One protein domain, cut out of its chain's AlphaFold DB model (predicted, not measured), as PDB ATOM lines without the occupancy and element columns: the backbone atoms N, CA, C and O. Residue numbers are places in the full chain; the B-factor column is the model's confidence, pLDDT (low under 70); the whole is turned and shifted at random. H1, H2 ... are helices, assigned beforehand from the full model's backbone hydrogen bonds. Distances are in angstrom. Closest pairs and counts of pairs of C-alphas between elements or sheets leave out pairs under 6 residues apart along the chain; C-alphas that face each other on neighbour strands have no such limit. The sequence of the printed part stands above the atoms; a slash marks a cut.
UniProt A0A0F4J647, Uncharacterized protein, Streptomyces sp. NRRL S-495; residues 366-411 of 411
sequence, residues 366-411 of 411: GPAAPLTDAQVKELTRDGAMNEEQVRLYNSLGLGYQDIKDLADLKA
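AT A GLANCE: This is residues 366 to 411 of the 411 residues of an uncharacterized protein of Streptomyces sp. NRRL S-495 (UniProt A0A0F4J647). Three short helices are gathered so that their centres make a triangle: H1 and H3 run the same way, nearly side by side, and H2 packs on both of them, set across their direction. A stretch without a named element, residues 366 to 372, leads in to H1, and its first residue, Gly 366, lies at the far end of the domain from Ala 411, which follows H3. The printed part has 46 residues with three named helices, in the order H1, H2, H3, and no named strand; the class is all helix, the residues in named elements being helical. The whole is compact, with a radius of gyration of the C-alphas of 9.5 A, and the C-alphas span 29 by 20 by 14 A.

HOW THE PARTS SIT: H2, residues 387 to 395, and H3, residues 400 to 408, are the longest helices, with 9 residues each. They touch, with the C-alphas of Tyr 393 and Ile 403 closest at 6.8 A, and run opposite ways at a steep tilt of 51 degrees. H1, residues 373 to 379, touches H2, the closest C-alphas being those of Val 376 and Glu 387, 6.4 A apart. The lines of H1 and H2 are about perpendicular, at 78 degrees. H1 also touches H3, where the C-alphas of Leu 379 and Lys 404 are closest at 6.3 A. H1 and H3 run the same way at a shallow tilt of 28 degrees. Of these three pairs one is at a shallow tilt, and the helix packing is mostly crossed, but only just. In H1, H2 and H3 every pair of O i and N i+4 is within hydrogen-bond range.

IN THESE COORDINATES: H2 begins at C-alpha 387, at (31.393, 5.514, 28.146), and measures 12.2 A from first to last C-alpha. H3, 12.5 A long, ends at C-alpha 408, at (41.627, 16.175, 22.982). H1 has 7 residues, begins at C-alpha 373, at (29.995, 0.832, 19.745), and is 10.0 A from first to last C-alpha.

THE WHOLE: The two C-alphas farthest apart are those of Gly 366 and Ala 411, at 28.9 A; they are also the first and last printed. Residue 411 is the chain's last residue, and the printed part has no cut. The link from H2 to H3, 4 residues, is tight, and the link from H1 to H2, 7 residues, is short. The mean pLDDT of the printed part is 78.2. Nine residues are under 70: residues 366 to 368, residue 392, residues 396 to 397 and residues 409 to 411.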
ATOM      1  N   GLY A 366      20.805  17.623  11.440       45.28
ATOM      2  CA  GLY A 366      19.904  16.919  12.363       45.28
ATOM      3  C   GLY A 366      20.491  16.513  13.724       45.28
ATOM      4  O   GLY A 366      21.606  16.883  14.073       45.28
ATOM      5  N   PRO A 367      19.729  15.767  14.549       47.69
ATOM      6  CA  PRO A 367      20.308  15.125  15.721       47.69
ATOM      7  C   PRO A 367      21.450  14.216  15.263       47.69
ATOM      8  O   PRO A 367      21.243  13.371  14.385       47.69
ATOM      9  N   ALA A 368      22.632  14.387  15.862       59.94
ATOM     10  CA  ALA A 368      23.790  13.553  15.580       59.94
ATOM     11  C   ALA A 368      23.388  12.074  15.606       59.94
ATOM     12  O   ALA A 368      22.737  11.606  16.546       59.94
ATOM     13  N   ALA A 369      23.760  11.340  14.554       72.38
ATOM     14  CA  ALA A 369      23.485   9.914  14.487       72.38
ATOM     15  C   ALA A 369      24.007   9.226  15.766       72.38
ATOM     16  O   ALA A 369      25.092   9.582  16.244       72.38
ATOM     17  N   PRO A 370      23.264   8.251  16.326       82.62
ATOM     18  CA  PRO A 370      23.719   7.514  17.495       82.62
ATOM     19  C   PRO A 370      25.121   6.952  17.266       82.62
ATOM     20  O   PRO A 370      25.385   6.346  16.222       82.62
ATOM     21  N   LEU A 371      26.013   7.141  18.239       84.19
ATOM     22  CA  LEU A 371      27.362   6.585  18.150       84.19
ATOM     23  C   LEU A 371      27.311   5.061  18.039       84.19
ATOM     24  O   LEU A 371      26.597   4.381  18.780       84.19
ATOM     25  N   THR A 372      28.127   4.518  17.143       89.88
ATOM     26  CA  THR A 372      28.377   3.077  17.083       89.88
ATOM     27  C   THR A 372      29.252   2.637  18.257       89.88
ATOM     28  O   THR A 372      30.075   3.404  18.759       89.88
ATOM     29  N   ASP A 373      29.157   1.370  18.661       89.00
ATOM     30  CA  ASP A 373      29.995   0.832  19.745       89.00
ATOM     31  C   ASP A 373      31.502   0.943  19.437       89.00
ATOM     32  O   ASP A 373      32.321   1.095  20.343       89.00
ATOM     33  N   ALA A 374      31.885   0.929  18.154       89.44
ATOM     34  CA  ALA A 374      33.264   1.157  17.726       89.44
ATOM     35  C   ALA A 374      33.733   2.596  18.008       89.44
ATOM     36  O   ALA A 374      34.849   2.793  18.485       89.44
ATOM     37  N   GLN A 375      32.867   3.584  17.770       89.44
ATOM     38  CA  GLN A 375      33.133   4.997  18.054       89.44
ATOM     39  C   GLN A 375      33.189   5.280  19.557       89.44
ATOM     40  O   GLN A 375      34.086   5.981  20.015       89.44
ATOM     41  N   VAL A 376      32.288   4.684  20.344       88.38
ATOM     42  CA  VAL A 376      32.321   4.777  21.814       88.38
ATOM     43  C   VAL A 376      33.617   4.180  22.364       88.38
ATOM     44  O   VAL A 376      34.280   4.791  23.200       88.38
ATOM     45  N   LYS A 377      34.036   3.015  21.856       88.88
ATOM     46  CA  LYS A 377      35.294   2.368  22.254       88.88
ATOM     47  C   LYS A 377      36.533   3.181  21.876       88.88
ATOM     48  O   LYS A 377      37.553   3.103  22.550       88.88
ATOM     49  N   GLU A 378      36.464   3.938  20.789       86.12
ATOM     50  CA  GLU A 378      37.531   4.844  20.381       86.12
ATOM     51  C   GLU A 378      37.622   6.081  21.277       86.12
ATOM     52  O   GLU A 378      38.707   6.380  21.760       86.12
ATOM     53  N   LEU A 379      36.500   6.744  21.558       87.31
ATOM     54  CA  LEU A 379      36.457   7.936  22.416       87.31
ATOM     55  C   LEU A 379      36.834   7.640  23.877       87.31
ATOM     56  O   LEU A 379      37.250   8.528  24.612       87.31
ATOM     57  N   THR A 380      36.708   6.381  24.292       90.38
ATOM     58  CA  THR A 380      37.066   5.913  25.639       90.38
ATOM     59  C   THR A 380      38.457   5.277  25.716       90.38
ATOM     60  O   THR A 380      38.904   4.922  26.807       90.38
ATOM     61  N   ARG A 381      39.161   5.131  24.583       85.75
ATOM     62  CA  ARG A 381      40.413   4.361  24.474       85.75
ATOM     63  C   ARG A 381      41.517   4.882  25.389       85.75
ATOM     64  O   ARG A 381      42.198   4.087  26.030       85.75
ATOM     65  N   ASP A 382      41.656   6.201  25.453       80.88
ATOM     66  CA  ASP A 382      42.784   6.858  26.117       80.88
ATOM     67  C   ASP A 382      42.420   7.339  27.535       80.88
ATOM     68  O   ASP A 382      43.197   8.022  28.196       80.88
ATOM     69  N   GLY A 383      41.232   6.968  28.028       78.88
ATOM     70  CA  GLY A 383      40.756   7.310  29.371       78.88
ATOM     71  C   GLY A 383      40.335   8.772  29.559       78.88
ATOM     72  O   GLY A 383      39.906   9.128  30.654       78.88
ATOM     73  N   ALA A 384      40.407   9.601  28.511       77.38
ATOM     74  CA  ALA A 384      39.979  11.003  28.535       77.38
ATOM     75  C   ALA A 384      38.481  11.163  28.862       77.38
ATOM     76  O   ALA A 384      38.072  12.147  29.480       77.38
ATOM     77  N   MET A 385      37.663  10.177  28.481       84.81
ATOM     78  CA  MET A 385      36.247  10.090  28.831       84.81
ATOM     79  C   MET A 385      35.847   8.647  29.123       84.81
ATOM     80  O   MET A 385      36.383   7.704  28.539       84.81
ATOM     81  N   ASN A 386      34.866   8.471  30.007       90.88
ATOM     82  CA  ASN A 386      34.199   7.186  30.184       90.88
ATOM     83  C   ASN A 386      32.988   7.046  29.237       90.88
ATOM     84  O   ASN A 386      32.506   8.019  28.656       90.88
ATOM     85  N   GLU A 387      32.493   5.819  29.072       86.88
ATOM     86  CA  GLU A 387      31.393   5.514  28.146       86.88
ATOM     87  C   GLU A 387      30.106   6.294  28.464       86.88
ATOM     88  O   GLU A 387      29.395   6.720  27.553       86.88
ATOM     89  N   GLU A 388      29.822   6.527  29.746       83.88
ATOM     90  CA  GLU A 388      28.641   7.270  30.186       83.88
ATOM     91  C   GLU A 388      28.715   8.743  29.765       83.88
ATOM     92  O   GLU A 388      27.743   9.283  29.243       83.88
ATOM     93  N   GLN A 389      29.888   9.369  29.891       79.81
ATOM     94  CA  GLN A 389      30.143  10.734  29.427       79.81
ATOM     95  C   GLN A 389      30.004  10.851  27.907       79.81
ATOM     96  O   GLN A 389      29.333  11.759  27.422       79.81
ATOM     97  N   VAL A 390      30.573   9.907  27.151       84.81
ATOM     98  CA  VAL A 390      30.480   9.888  25.683       84.81
ATOM     99  C   VAL A 390      29.024   9.765  25.220       84.81
ATOM    100  O   VAL A 390      28.579  10.503  24.340       84.81
ATOM    101  N   ARG A 391      28.245   8.869  25.840       81.19
ATOM    102  CA  ARG A 391      26.820   8.694  25.515       81.19
ATOM    103  C   ARG A 391      25.975   9.887  25.962       81.19
ATOM    104  O   ARG A 391      25.040  10.254  25.251       81.19
ATOM    105  N   LEU A 392      26.312  10.517  27.088       68.56
ATOM    106  CA  LEU A 392      25.667  11.745  27.543       68.56
ATOM    107  C   LEU A 392      25.881  12.872  26.530       68.56
ATOM    108  O   LEU A 392      24.901  13.470  26.097       68.56
ATOM    109  N   TYR A 393      27.115  13.115  26.084       75.31
ATOM    110  CA  TYR A 393      27.392  14.156  25.092       75.31
ATOM    111  C   TYR A 393      26.695  13.892  23.754       75.31
ATOM    112  O   TYR A 393      26.085  14.805  23.203       75.31
ATOM    113  N   ASN A 394      26.664  12.643  23.279       85.56
ATOM    114  CA  ASN A 394      25.901  12.315  22.073       85.56
ATOM    115  C   ASN A 394      24.389  12.522  22.259       85.56
ATOM    116  O   ASN A 394      23.718  13.017  21.360       85.56
ATOM    117  N   SER A 395      23.854  12.240  23.453       71.81
ATOM    118  CA  SER A 395      22.449  12.525  23.781       71.81
ATOM    119  C   SER A 395      22.127  14.022  23.890       71.81
ATOM    120  O   SER A 395      20.964  14.402  23.768       71.81
ATOM    121  N   LEU A 396      23.148  14.860  24.096       62.31
ATOM    122  CA  LEU A 396      23.065  16.322  24.074       62.31
ATOM    123  C   LEU A 396      23.228  16.898  22.657       62.31
ATOM    124  O   LEU A 396      23.231  18.113  22.495       62.31
ATOM    125  N   GLY A 397      23.327  16.037  21.638       65.44
ATOM    126  CA  GLY A 397      23.367  16.422  20.230       65.44
ATOM    127  C   GLY A 397      24.764  16.482  19.620       65.44
ATOM    128  O   GLY A 397      24.868  16.771  18.435       65.44
ATOM    129  N   LEU A 398      25.823  16.179  20.381       77.44
ATOM    130  CA  LEU A 398      27.188  16.216  19.859       77.44
ATOM    131  C   LEU A 398      27.477  14.994  18.976       77.44
ATOM    132  O   LEU A 398      27.186  13.843  19.332       77.44
ATOM    133  N   GLY A 399      28.089  15.246  17.824       84.38
ATOM    134  CA  GLY A 399      28.595  14.216  16.935       84.38
ATOM    135  C   GLY A 399      29.860  13.560  17.477       84.38
ATOM    136  O   GLY A 399      30.516  14.043  18.398       84.38
ATOM    137  N   TYR A 400      30.238  12.440  16.865       86.00
ATOM    138  CA  TYR A 400      31.489  11.745  17.184       86.00
ATOM    139  C   TYR A 400      32.710  12.681  17.155       86.00
ATOM    140  O   TYR A 400      33.562  12.587  18.034       86.00
ATOM    141  N   GLN A 401      32.782  13.580  16.165       82.94
ATOM    142  CA  GLN A 401      33.922  14.480  16.005       82.94
ATOM    143  C   GLN A 401      33.957  15.562  17.090       82.94
ATOM    144  O   GLN A 401      35.015  15.793  17.661       82.94
ATOM    145  N   ASP A 402      32.809  16.129  17.462       80.94
ATOM    146  CA  ASP A 402      32.732  17.153  18.513       80.94
ATOM    147  C   ASP A 402      33.156  16.587  19.874       80.94
ATOM    148  O   ASP A 402      33.879  17.222  20.637       80.94
ATOM    149  N   ILE A 403      32.743  15.349  20.170       85.38
ATOM    150  CA  ILE A 403      33.122  14.660  21.412       85.38
ATOM    151  C   ILE A 403      34.621  14.344  21.417       85.38
ATOM    152  O   ILE A 403      35.258  14.416  22.467       85.38
ATOM    153  N   LYS A 404      35.187  14.018  20.251       84.19
ATOM    154  CA  LYS A 404      36.620  13.762  20.094       84.19
ATOM    155  C   LYS A 404      37.446  15.021  20.341       84.19
ATOM    156  O   LYS A 404      38.348  14.987  21.168       84.19
ATOM    157  N   ASP A 405      37.079  16.132  19.712       83.94
ATOM    158  CA  ASP A 405      37.775  17.411  19.879       83.94
ATOM    159  C   ASP A 405      37.711  17.885  21.347       83.94
ATOM    160  O   ASP A 405      38.678  18.423  21.889       83.94
ATOM    161  N   LEU A 406      36.600  17.602  22.041       80.38
ATOM    162  CA  LEU A 406      36.418  17.901  23.466       80.38
ATOM    163  C   LEU A 406      37.243  16.991  24.396       80.38
ATOM    164  O   LEU A 406      37.588  17.399  25.508       80.38
ATOM    165  N   ALA A 407      37.538  15.762  23.968       78.06
ATOM    166  CA  ALA A 407      38.436  14.849  24.673       78.06
ATOM    167  C   ALA A 407      39.900  15.270  24.505       78.06
ATOM    168  O   ALA A 407      40.641  15.279  25.488       78.06
ATOM    169  N   ASP A 408      40.276  15.704  23.302       74.88
ATOM    170  CA  ASP A 408      41.627  16.175  22.982       74.88
ATOM    171  C   ASP A 408      41.956  17.521  23.660       74.88
ATOM    172  O   ASP A 408      43.108  17.780  23.985       74.88
ATOM    173  N   LEU A 409      40.950  18.353  23.961       58.34
ATOM    174  CA  LEU A 409      41.091  19.583  24.764       58.34
ATOM    175  C   LEU A 409      41.421  19.340  26.249       58.34
ATOM    176  O   LEU A 409      41.830  20.273  26.942       58.34
ATOM    177  N   LYS A 410      41.181  18.126  26.763       52.47
ATOM    178  CA  LYS A 410      41.417  17.754  28.171       52.47
ATOM    179  C   LYS A 410      42.693  16.935  28.388       52.47
ATOM    180  O   LYS A 410      43.040  16.698  29.548       52.47
ATOM    181  N   ALA A 411      43.332  16.482  27.312       51.56
ATOM    182  CA  ALA A 411      44.643  15.836  27.326       51.56
ATOM    183  C   ALA A 411      45.759  16.890  27.335       51.56
ATOM    184  O   ALA A 411      46.804  16.617  27.970       51.56
TER     185      ALA A 411